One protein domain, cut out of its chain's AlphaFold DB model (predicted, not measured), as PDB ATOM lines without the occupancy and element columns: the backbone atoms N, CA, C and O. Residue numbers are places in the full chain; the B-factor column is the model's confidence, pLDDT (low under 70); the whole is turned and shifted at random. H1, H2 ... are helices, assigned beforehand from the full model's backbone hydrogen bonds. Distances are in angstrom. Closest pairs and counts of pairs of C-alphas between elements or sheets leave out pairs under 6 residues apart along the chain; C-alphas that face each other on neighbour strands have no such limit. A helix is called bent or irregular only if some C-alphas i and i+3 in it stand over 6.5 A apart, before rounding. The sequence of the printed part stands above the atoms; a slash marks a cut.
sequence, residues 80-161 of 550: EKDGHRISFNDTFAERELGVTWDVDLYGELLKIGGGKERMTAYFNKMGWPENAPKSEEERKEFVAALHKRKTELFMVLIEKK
ATOM      1  N   GLU A  80      50.389 -50.794  23.496       93.94
ATOM      2  CA  GLU A  80      49.276 -51.071  22.589       93.94
ATOM      3  C   GLU A  80      48.028 -51.555  23.357       93.94
ATOM      4  O   GLU A  80      46.940 -51.000  23.156       93.94
ATOM      5  N   LYS A  81      48.169 -52.500  24.305       94.19
ATOM      6  CA  LYS A  81      47.029 -53.079  25.043       94.19
ATOM      7  C   LYS A  81      46.434 -52.135  26.082       94.19
ATOM      8  O   LYS A  81      45.208 -52.082  26.203       94.19
ATOM      9  N   ASP A  82      47.264 -51.400  26.818       93.88
ATOM     10  CA  ASP A  82      46.833 -50.615  27.986       93.88
ATOM     11  C   ASP A  82      46.924 -49.094  27.768       93.88
ATOM     12  O   ASP A  82      46.391 -48.327  28.566       93.88
ATOM     13  N   GLY A  83      47.528 -48.637  26.664       94.50
ATOM     14  CA  GLY A  83      47.631 -47.215  26.315       94.50
ATOM     15  C   GLY A  83      46.866 -46.825  25.050       94.50
ATOM     16  O   GLY A  83      45.975 -45.972  25.081       94.50
ATOM     17  N   HIS A  84      47.199 -47.420  23.905       95.19
ATOM     18  CA  HIS A  84      46.623 -47.062  22.611       95.19
ATOM     19  C   HIS A  84      45.175 -47.509  22.492       95.19
ATOM     20  O   HIS A  84      44.330 -46.671  22.185       95.19
ATOM     21  N   ARG A  85      44.876 -48.779  22.783       97.00
ATOM     22  CA  ARG A  85      43.505 -49.305  22.803       97.00
ATOM     23  C   ARG A  85      42.594 -48.518  23.752       97.00
ATOM     24  O   ARG A  85      41.476 -48.179  23.378       97.00
ATOM     25  N   ILE A  86      43.093 -48.166  24.942       96.38
ATOM     26  CA  ILE A  86      42.361 -47.340  25.915       96.38
ATOM     27  C   ILE A  86      42.087 -45.945  25.343       96.38
ATOM     28  O   ILE A  86      40.931 -45.564  25.217       96.38
ATOM     29  N   SER A  87      43.110 -45.230  24.865       96.56
ATOM     30  CA  SER A  87      42.923 -43.894  24.268       96.56
ATOM     31  C   SER A  87      42.102 -43.880  22.964       96.56
ATOM     32  O   SER A  87      41.519 -42.845  22.635       96.56
ATOM     33  N   PHE A  88      42.001 -44.997  22.228       97.50
ATOM     34  CA  PHE A  88      40.996 -45.170  21.168       97.50
ATOM     35  C   PHE A  88      39.581 -45.227  21.760       97.50
ATOM     36  O   PHE A  88      38.737 -44.423  21.372       97.50
ATOM     37  N   ASN A  89      39.339 -46.106  22.738       97.81
ATOM     38  CA  ASN A  89      38.036 -46.252  23.394       97.81
ATOM     39  C   ASN A  89      37.573 -44.960  24.085       97.81
ATOM     40  O   ASN A  89      36.426 -44.559  23.903       97.81
ATOM     41  N   ASP A  90      38.467 -44.258  24.786       97.25
ATOM     42  CA  ASP A  90      38.192 -42.948  25.387       97.25
ATOM     43  C   ASP A  90      37.780 -41.924  24.316       97.25
ATOM     44  O   ASP A  90      36.820 -41.180  24.498       97.25
ATOM     45  N   THR A  91      38.453 -41.923  23.157       97.38
ATOM     46  CA  THR A  91      38.091 -41.056  22.020       97.38
ATOM     47  C   THR A  91      36.725 -41.424  21.436       97.38
ATOM     48  O   THR A  91      35.969 -40.538  21.043       97.38
ATOM     49  N   PHE A  92      36.389 -42.714  21.357       96.94
ATOM     50  CA  PHE A  92      35.094 -43.173  20.847       96.94
ATOM     51  C   PHE A  92      33.951 -42.861  21.824       96.94
ATOM     52  O   PHE A  92      32.852 -42.525  21.378       96.94
ATOM     53  N   ALA A  93      34.222 -42.897  23.132       96.62
ATOM     54  CA  ALA A  93      33.301 -42.493  24.189       96.62
ATOM     55  C   ALA A  93      33.091 -40.967  24.225       96.62
ATOM     56  O   ALA A  93      31.948 -40.522  24.187       96.62
ATOM     57  N   GLU A  94      34.162 -40.157  24.179       96.06
ATOM     58  CA  GLU A  94      34.090 -38.684  24.047       96.06
ATOM     59  C   GLU A  94      33.328 -38.215  22.793       96.06
ATOM     60  O   GLU A  94      32.932 -37.052  22.696       96.06
ATOM     61  N   ARG A  95      33.172 -39.095  21.799       94.69
ATOM     62  CA  ARG A  95      32.504 -38.824  20.520       94.69
ATOM     63  C   ARG A  95      31.195 -39.591  20.341       94.69
ATOM     64  O   ARG A  95      30.636 -39.551  19.248       94.69
ATOM     65  N   GLU A  96      30.721 -40.262  21.391       94.69
ATOM     66  CA  GLU A  96      29.434 -40.970  21.438       94.69
ATOM     67  C   GLU A  96      29.241 -41.980  20.281       94.69
ATOM     68  O   GLU A  96      28.129 -42.216  19.821       94.69
ATOM     69  N   LEU A  97      30.328 -42.598  19.792       93.12
ATOM     70  CA  LEU A  97      30.304 -43.432  18.576       93.12
ATOM     71  C   LEU A  97      29.648 -44.811  18.763       93.12
ATOM     72  O   LEU A  97      29.481 -45.535  17.785       93.12
ATOM     73  N   GLY A  98      29.354 -45.217  20.003       92.25
ATOM     74  CA  GLY A  98      28.843 -46.556  20.326       92.25
ATOM     75  C   GLY A  98      29.848 -47.699  20.107       92.25
ATOM     76  O   GLY A  98      29.452 -48.862  20.082       92.25
ATOM     77  N   VAL A  99      31.139 -47.387  19.934       94.12
ATOM     78  CA  VAL A  99      32.202 -48.345  19.593       94.12
ATOM     79  C   VAL A  99      33.168 -48.535  20.759       94.12
ATOM     80  O   VAL A  99      33.579 -47.582  21.415       94.12
ATOM     81  N   THR A 100      33.568 -49.782  20.997       96.75
ATOM     82  CA  THR A 100      34.624 -50.163  21.941       96.75
ATOM     83  C   THR A 100      35.437 -51.300  21.332       96.75
ATOM     84  O   THR A 100      34.875 -52.227  20.754       96.75
ATOM     85  N   TRP A 101      36.759 -51.226  21.455       97.75
ATOM     86  CA  TRP A 101      37.695 -52.283  21.093       97.75
ATOM     87  C   TRP A 101      38.201 -52.975  22.368       97.75
ATOM     88  O   TRP A 101      38.925 -52.390  23.187       97.75
ATOM     89  N   ASP A 102      37.789 -54.228  22.552       97.31
ATOM     90  CA  ASP A 102      38.377 -55.143  23.533       97.31
ATOM     91  C   ASP A 102      39.800 -55.571  23.121       97.31
ATOM     92  O   ASP A 102      40.349 -55.100  22.120       97.31
ATOM     93  N   VAL A 103      40.447 -56.391  23.954       95.19
ATOM     94  CA  VAL A 103      41.845 -56.804  23.750       95.19
ATOM     95  C   VAL A 103      42.002 -57.597  22.450       95.19
ATOM     96  O   VAL A 103      42.917 -57.299  21.682       95.19
ATOM     97  N   ASP A 104      41.098 -58.535  22.176       95.38
ATOM     98  CA  ASP A 104      41.221 -59.510  21.089       95.38
ATOM     99  C   ASP A 104      40.918 -58.861  19.732       95.38
ATOM    100  O   ASP A 104      41.701 -58.976  18.784       95.38
ATOM    101  N   LEU A 105      39.837 -58.075  19.657       95.94
ATOM    102  CA  LEU A 105      39.491 -57.269  18.486       95.94
ATOM    103  C   LEU A 105      40.594 -56.251  18.164       95.94
ATOM    104  O   LEU A 105      40.909 -56.029  16.994       95.94
ATOM    105  N   TYR A 106      41.219 -55.646  19.178       96.50
ATOM    106  CA  TYR A 106      42.356 -54.762  18.940       96.50
ATOM    107  C   TYR A 106      43.591 -55.527  18.429       96.50
ATOM    108  O   TYR A 106      44.297 -55.013  17.563       96.50
ATOM    109  N   GLY A 107      43.794 -56.777  18.859       93.00
ATOM    110  CA  GLY A 107      44.809 -57.691  18.320       93.00
ATOM    111  C   GLY A 107      44.586 -58.075  16.851       93.00
ATOM    112  O   GLY A 107      45.541 -58.124  16.072       93.00
ATOM    113  N   GLU A 108      43.336 -58.280  16.416       92.81
ATOM    114  CA  GLU A 108      43.022 -58.390  14.980       92.81
ATOM    115  C   GLU A 108      43.352 -57.092  14.235       92.81
ATOM    116  O   GLU A 108      43.987 -57.111  13.180       92.81
ATOM    117  N   LEU A 109      42.925 -55.955  14.788       91.81
ATOM    118  CA  LEU A 109      43.064 -54.637  14.175       91.81
ATOM    119  C   LEU A 109      44.516 -54.133  14.127       91.81
ATOM    120  O   LEU A 109      44.848 -53.339  13.245       91.81
ATOM    121  N   LEU A 110      45.400 -54.606  15.010       90.81
ATOM    122  CA  LEU A 110      46.833 -54.293  14.999       90.81
ATOM    123  C   LEU A 110      47.536 -54.756  13.719       90.81
ATOM    124  O   LEU A 110      48.423 -54.058  13.227       90.81
ATOM    125  N   LYS A 111      47.054 -55.850  13.117       87.75
ATOM    126  CA  LYS A 111      47.516 -56.384  11.823       87.75
ATOM    127  C   LYS A 111      47.234 -55.417  10.660       87.75
ATOM    128  O   LYS A 111      47.803 -55.562   9.580       87.75
ATOM    129  N   ILE A 112      46.395 -54.401  10.884       85.94
ATOM    130  CA  ILE A 112      46.225 -53.239  10.009       85.94
ATOM    131  C   ILE A 112      47.154 -52.126  10.513       85.94
ATOM    132  O   ILE A 112      46.936 -51.530  11.573       85.94
ATOM    133  N   GLY A 113      48.212 -51.855   9.746       79.12
ATOM    134  CA  GLY A 113      49.195 -50.820  10.064       79.12
ATOM    135  C   GLY A 113      48.619 -49.405   9.947       79.12
ATOM    136  O   GLY A 113      47.967 -49.077   8.959       79.12
ATOM    137  N   GLY A 114      48.909 -48.557  10.938       80.88
ATOM    138  CA  GLY A 114      48.462 -47.161  10.992       80.88
ATOM    139  C   GLY A 114      47.117 -46.970  11.703       80.88
ATOM    140  O   GLY A 114      46.123 -47.628  11.405       80.88
ATOM    141  N   GLY A 115      47.066 -46.052  12.673       84.75
ATOM    142  CA  GLY A 115      45.887 -45.875  13.529       84.75
ATOM    143  C   GLY A 115      44.656 -45.299  12.818       84.75
ATOM    144  O   GLY A 115      43.532 -45.609  13.207       84.75
ATOM    145  N   LYS A 116      44.837 -44.477  11.772       91.19
ATOM    146  CA  LYS A 116      43.723 -43.941  10.958       91.19
ATOM    147  C   LYS A 116      43.172 -45.037  10.054       91.19
ATOM    148  O   LYS A 116      41.970 -45.236   9.951       91.19
ATOM    149  N   GLU A 117      44.091 -45.753   9.429       92.81
ATOM    150  CA  GLU A 117      43.878 -46.827   8.471       92.81
ATOM    151  C   GLU A 117      43.098 -47.976   9.135       92.81
ATOM    152  O   GLU A 117      42.094 -48.439   8.594       92.81
ATOM    153  N   ARG A 118      43.475 -48.317  10.375       95.00
ATOM    154  CA  ARG A 118      42.766 -49.211  11.302       95.00
ATOM    155  C   ARG A 118      41.320 -48.781  11.579       95.00
ATOM    156  O   ARG A 118      40.412 -49.596  11.428       95.00
ATOM    157  N   MET A 119      41.087 -47.511  11.935       95.38
ATOM    158  CA  MET A 119      39.730 -46.975  12.148       95.38
ATOM    159  C   MET A 119      38.881 -47.033  10.871       95.38
ATOM    160  O   MET A 119      37.764 -47.543  10.904       95.38
ATOM    161  N   THR A 120      39.415 -46.579   9.733       94.31
ATOM    162  CA  THR A 120      38.724 -46.627   8.433       94.31
ATOM    163  C   THR A 120      38.353 -48.057   8.041       94.31
ATOM    164  O   THR A 120      37.224 -48.304   7.622       94.31
ATOM    165  N   ALA A 121      39.268 -49.018   8.201       93.62
ATOM    166  CA  ALA A 121      39.002 -50.422   7.901       93.62
ATOM    167  C   ALA A 121      37.935 -51.028   8.831       93.62
ATOM    168  O   ALA A 121      37.051 -51.743   8.359       93.62
ATOM    169  N   TYR A 122      37.972 -50.699  10.128       96.25
ATOM    170  CA  TYR A 122      36.954 -51.116  11.093       96.25
ATOM    171  C   TYR A 122      35.560 -50.577  10.727       96.25
ATOM    172  O   TYR A 122      34.627 -51.365  10.583       96.25
ATOM    173  N   PHE A 123      35.419 -49.267  10.486       95.94
ATOM    174  CA  PHE A 123      34.132 -48.663  10.110       95.94
ATOM    175  C   PHE A 123      33.632 -49.133   8.731       95.94
ATOM    176  O   PHE A 123      32.431 -49.302   8.529       95.94
ATOM    177  N   ASN A 124      34.528 -49.432   7.786       93.81
ATOM    178  CA  ASN A 124      34.151 -50.047   6.508       93.81
ATOM    179  C   ASN A 124      33.655 -51.501   6.657       93.81
ATOM    180  O   ASN A 124      32.810 -51.920   5.869       93.81
ATOM    181  N   LYS A 125      34.152 -52.263   7.644       94.75
ATOM    182  CA  LYS A 125      33.746 -53.659   7.915       94.75
ATOM    183  C   LYS A 125      32.467 -53.750   8.758       94.75
ATOM    184  O   LYS A 125      31.611 -54.578   8.463       94.75
ATOM    185  N   MET A 126      32.354 -52.931   9.803       93.38
ATOM    186  CA  MET A 126      31.290 -53.019  10.820       93.38
ATOM    187  C   MET A 126      30.132 -52.036  10.602       93.38
ATOM    188  O   MET A 126      29.084 -52.185  11.224       93.38
ATOM    189  N   GLY A 127      30.312 -51.043   9.730       92.50
ATOM    190  CA  GLY A 127      29.426 -49.889   9.599       92.50
ATOM    191  C   GLY A 127      30.046 -48.627  10.204       92.50
ATOM    192  O   GLY A 127      30.809 -48.676  11.169       92.50
ATOM    193  N   TRP A 128      29.729 -47.479   9.605       93.56
ATOM    194  CA  TRP A 128      30.146 -46.173  10.115       93.56
ATOM    195  C   TRP A 128      29.149 -45.679  11.178       93.56
ATOM    196  O   TRP A 128      27.949 -45.880  10.981       93.56
ATOM    197  N   PRO A 129      29.606 -45.014  12.260       91.00
ATOM    198  CA  PRO A 129      28.726 -44.435  13.279       91.00
ATOM    199  C   PRO A 129      27.680 -43.476  12.694       91.00
ATOM    200  O   PRO A 129      27.948 -42.796  11.703       91.00
ATOM    201  N   GLU A 130      26.507 -43.365  13.325       87.44
ATOM    202  CA  GLU A 130      25.402 -42.525  12.821       87.44
ATOM    203  C   GLU A 130      25.759 -41.032  12.724       87.44
ATOM    204  O   GLU A 130      25.244 -40.322  11.861       87.44
ATOM    205  N   ASN A 131      26.666 -40.566  13.589       86.25
ATOM    206  CA  ASN A 131      27.180 -39.196  13.607       86.25
ATOM    207  C   ASN A 131      28.406 -38.978  12.694       86.25
ATOM    208  O   ASN A 131      28.923 -37.861  12.629       86.25
ATOM    209  N   ALA A 132      28.870 -40.010  11.981       89.50
ATOM    210  CA  ALA A 132      29.946 -39.882  11.010       89.50
ATOM    211  C   ALA A 132      29.427 -39.317   9.669       89.50
ATOM    212  O   ALA A 132      28.306 -39.619   9.246       89.50
ATOM    213  N   PRO A 133      30.240 -38.520   8.953       91.31
ATOM    214  CA  PRO A 133      29.840 -37.928   7.680       91.31
ATOM    215  C   PRO A 133      29.650 -38.962   6.556       91.31
ATOM    216  O   PRO A 133      29.990 -40.144   6.686       91.31
ATOM    217  N   LYS A 134      29.075 -38.515   5.430       89.44
ATOM    218  CA  LYS A 134      28.635 -39.395   4.329       89.44
ATOM    219  C   LYS A 134      29.541 -39.387   3.093       89.44
ATOM    220  O   LYS A 134      29.557 -40.400   2.399       89.44
ATOM    221  N   SER A 135      30.271 -38.304   2.818       92.44
ATOM    222  CA  SER A 135      31.284 -38.271   1.751       92.44
ATOM    223  C   SER A 135      32.588 -38.942   2.200       92.44
ATOM    224  O   SER A 135      32.831 -39.117   3.397       92.44
ATOM    225  N   GLU A 136      33.430 -39.354   1.252       89.38
ATOM    226  CA  GLU A 136      34.699 -40.025   1.564       89.38
ATOM    227  C   GLU A 136      35.748 -39.026   2.084       89.38
ATOM    228  O   GLU A 136      36.522 -39.328   2.996       89.38
ATOM    229  N   GLU A 137      35.705 -37.797   1.573       91.00
ATOM    230  CA  GLU A 137      36.535 -36.665   1.970       91.00
ATOM    231  C   GLU A 137      36.282 -36.260   3.430       91.00
ATOM    232  O   GLU A 137      37.212 -36.260   4.238       91.00
ATOM    233  N   GLU A 138      35.025 -36.002   3.807       92.44
ATOM    234  CA  GLU A 138      34.672 -35.665   5.195       92.44
ATOM    235  C   GLU A 138      34.983 -36.830   6.148       92.44
ATOM    236  O   GLU A 138      35.424 -36.612   7.277       92.44
ATOM    237  N   ARG A 139      34.806 -38.087   5.710       93.81
ATOM    238  CA  ARG A 139      35.174 -39.280   6.499       93.81
ATOM    239  C   ARG A 139      36.670 -39.353   6.776       93.81
ATOM    240  O   ARG A 139      37.070 -39.701   7.887       93.81
ATOM    241  N   LYS A 140      37.498 -38.991   5.797       93.12
ATOM    242  CA  LYS A 140      38.957 -38.921   5.937       93.12
ATOM    243  C   LYS A 140      39.380 -37.836   6.933       93.12
ATOM    244  O   LYS A 140      40.260 -38.087   7.757       93.12
ATOM    245  N   GLU A 141      38.729 -36.673   6.913       94.50
ATOM    246  CA  GLU A 141      38.951 -35.608   7.903       94.50
ATOM    247  C   GLU A 141      38.462 -36.005   9.305       94.50
ATOM    248  O   GLU A 141      39.183 -35.815  10.287       94.50
ATOM    249  N   PHE A 142      37.293 -36.640   9.406       95.19
ATOM    250  CA  PHE A 142      36.737 -37.168  10.655       95.19
ATOM    251  C   PHE A 142      37.675 -38.195  11.308       95.19
ATOM    252  O   PHE A 142      38.037 -38.045  12.475       95.19
ATOM    253  N   VAL A 143      38.160 -39.185  10.550       95.19
ATOM    254  CA  VAL A 143      39.139 -40.175  11.037       95.19
ATOM    255  C   VAL A 143      40.468 -39.516  11.432       95.19
ATOM    256  O   VAL A 143      41.069 -39.907  12.435       95.19
ATOM    257  N   ALA A 144      40.925 -38.486  10.711       94.19
ATOM    258  CA  ALA A 144      42.112 -37.723  11.103       94.19
ATOM    259  C   ALA A 144      41.904 -36.948  12.422       94.19
ATOM    260  O   ALA A 144      42.806 -36.919  13.263       94.19
ATOM    261  N   ALA A 145      40.715 -36.379  12.644       96.12
ATOM    262  CA  ALA A 145      40.351 -35.698  13.886       96.12
ATOM    263  C   ALA A 145      40.235 -36.669  15.077       96.12
ATOM    264  O   ALA A 145      40.750 -36.361  16.156       96.12
ATOM    265  N   LEU A 146      39.638 -37.854  14.881       96.50
ATOM    266  CA  LEU A 146      39.639 -38.936  15.876       96.50
ATOM    267  C   LEU A 146      41.073 -39.358  16.219       96.50
ATOM    268  O   LEU A 146      41.439 -39.404  17.390       96.50
ATOM    269  N   HIS A 147      41.922 -39.590  15.213       95.31
ATOM    270  CA  HIS A 147      43.309 -39.993  15.446       95.31
ATOM    271  C   HIS A 147      44.096 -38.934  16.222       95.31
ATOM    272  O   HIS A 147      44.791 -39.270  17.178       95.31
ATOM    273  N   LYS A 148      43.957 -37.652  15.856       94.81
ATOM    274  CA  LYS A 148      44.570 -36.539  16.593       94.81
ATOM    275  C   LYS A 148      44.128 -36.542  18.059       94.81
ATOM    276  O   LYS A 148      44.980 -36.438  18.938       94.81
ATOM    277  N   ARG A 149      42.829 -36.727  18.329       96.38
ATOM    278  CA  ARG A 149      42.305 -36.772  19.700       96.38
ATOM    279  C   ARG A 149      42.823 -37.979  20.490       96.38
ATOM    280  O   ARG A 149      43.260 -37.806  21.625       96.38
ATOM    281  N   LYS A 150      42.898 -39.160  19.872       95.75
ATOM    282  CA  LYS A 150      43.520 -40.358  20.463       95.75
ATOM    283  C   LYS A 150      45.009 -40.158  20.765       95.75
ATOM    284  O   LYS A 150      45.508 -40.689  21.756       95.75
ATOM    285  N   THR A 151      45.740 -39.401  19.943       92.56
ATOM    286  CA  THR A 151      47.141 -39.040  20.227       92.56
ATOM    287  C   THR A 151      47.247 -38.076  21.415       92.56
ATOM    288  O   THR A 151      48.098 -38.283  22.274       92.56
ATOM    289  N   GLU A 152      46.371 -37.070  21.514       94.31
ATOM    290  CA  GLU A 152      46.305 -36.167  22.676       94.31
ATOM    291  C   GLU A 152      45.994 -36.927  23.975       94.31
ATOM    292  O   GLU A 152      46.713 -36.787  24.961       94.31
ATOM    293  N   LEU A 153      44.951 -37.765  23.969       95.25
ATOM    294  CA  LEU A 153      44.543 -38.545  25.141       95.25
ATOM    295  C   LEU A 153      45.618 -39.546  25.576       95.25
ATOM    296  O   LEU A 153      45.849 -39.694  26.770       95.25
ATOM    297  N   PHE A 154      46.332 -40.173  24.636       94.44
ATOM    298  CA  PHE A 154      47.450 -41.063  24.962       94.44
ATOM    299  C   PHE A 154      48.567 -40.357  25.748       94.44
ATOM    300  O   PHE A 154      49.029 -40.891  26.755       94.44
ATOM    301  N   MET A 155      48.949 -39.134  25.357       93.75
ATOM    302  CA  MET A 155      49.917 -38.345  26.132       93.75
ATOM    303  C   MET A 155      49.376 -38.014  27.531       93.75
ATOM    304  O   MET A 155      50.090 -38.171  28.517       93.75
ATOM    305  N   VAL A 156      48.090 -37.661  27.641       94.00
ATOM    306  CA  VAL A 156      47.435 -37.382  28.932       94.00
ATOM    307  C   VAL A 156      47.374 -38.620  29.845       94.00
ATOM    308  O   VAL A 156      47.488 -38.468  31.063       94.00
ATOM    309  N   LEU A 157      47.239 -39.840  29.305       93.88
ATOM    310  CA  LEU A 157      47.325 -41.083  30.090       93.88
ATOM    311  C   LEU A 157      48.726 -41.274  30.698       93.88
ATOM    312  O   LEU A 157      48.835 -41.662  31.863       93.88
ATOM    313  N   ILE A 158      49.785 -40.963  29.943       94.38
ATOM    314  CA  ILE A 158      51.179 -41.033  30.414       94.38
ATOM    315  C   ILE A 158      51.442 -39.954  31.476       94.38
ATOM    316  O   ILE A 158      51.904 -40.270  32.573       94.38
ATOM    317  N   GLU A 159      51.089 -38.697  31.195       93.31
ATOM    318  CA  GLU A 159      51.277 -37.555  32.106       93.31
ATOM    319  C   GLU A 159      50.546 -37.745  33.447       93.31
ATOM    320  O   GLU A 159      51.085 -37.425  34.508       93.31
ATOM    321  N   LYS A 160      49.335 -38.321  33.421       94.00
ATOM    322  CA  LYS A 160      48.551 -38.653  34.626       94.00
ATOM    323  C   LYS A 160      48.958 -39.969  35.299       94.00
ATOM    324  O   LYS A 160      48.364 -40.315  36.317       94.00
ATOM    325  N   LYS A 161      49.949 -40.692  34.764       93.12
ATOM    326  CA  LYS A 161      50.415 -42.005  35.252       93.12
ATOM    327  C   LYS A 161      49.319 -43.082  35.299       93.12
ATOM    328  O   LYS A 161      49.293 -43.911  36.203       93.12
TER     329      LYS A 161
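This is residues 80 to 161 of the 550 residues of an uncharacterized protein of Kingdonia uniflora (UniProt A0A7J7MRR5). One long straight helix, H4, makes the longest axis of the model, and three shorter helices form a cap over one side of it: H1 crosses the second half of H4 at a steep angle, H3 meets H4 near its middle, and H2 lies on the far side of H1 and H3 from H4. The four helix centres make a rough diamond, with H1 and H3 at opposite corners and H2 and H4 at the other two. The printed part has 82 residues with four named helices, in the order H1, H2, H3, H4, and no named strand; the class is all helix, and the helix packing is mostly crossed. The whole is compact, with a radius of gyration of the C-alphas of 12.2 A, yet elongated in outline, spanning 39 by 23 by 21 A.

H1, residues 80 to 94, touches H2, residues 103 to 110, with residues 81 to 85 alone. Their closest C-alphas, those of Lys 81 and Val 103, are 6.5 A apart, and their lines are about perpendicular at 86 degrees. H2 and H3, residues 115 to 126, only just touch, with 3 pairs of C-alphas within 8 A; the closest are those of Leu 109 and Arg 118, 6.1 A apart. They run opposite ways at a steep tilt of 69.5 degrees, only just short of about perpendicular. H3, with residues 115 to 120 alone, touches residues 143 to 147 of H4, residues 136 to 159. The closest C-alphas there are those of Lys 116 and Val 143, 5.9 A apart, with a steep tilt of 57 degrees, opposite ways. H4 touches H1 with residues 146 to 157 alone; the closest C-alphas are those of Ser 87 and Lys 150, 5.2 A apart, and the two run opposite ways at a steep tilt of 60 degrees. H1 and H3 are apart, and so are H2 and H4. In H2, H3 and H4 every O i to N i+4 pair is within hydrogen-bond range; in H1 8 of 11 are.

H1 begins at C-alpha 80, (49.276, -51.071, 22.589), and measures 19.7 A from first to last C-alpha. It is irregular, but only just: C-alphas 81 and 84 are 6.50 A apart. H2 measures 10.4 A. H3 begins at C-alpha 115, (45.887, -45.875, 13.529), and measures 16.5 A. H4 measures 34.8 A and ends at C-alpha 159, (51.277, -37.555, 32.106).

The two C-alphas farthest apart, those of Ser 135 and Lys 161, are 38.8 A apart. The printed part has no cut. The link from H2 to H3 is tight, and those from H1 to H2 and from H3 to H4 are short. The mean pLDDT of the printed part is 93.5, and no printed residue is under 70.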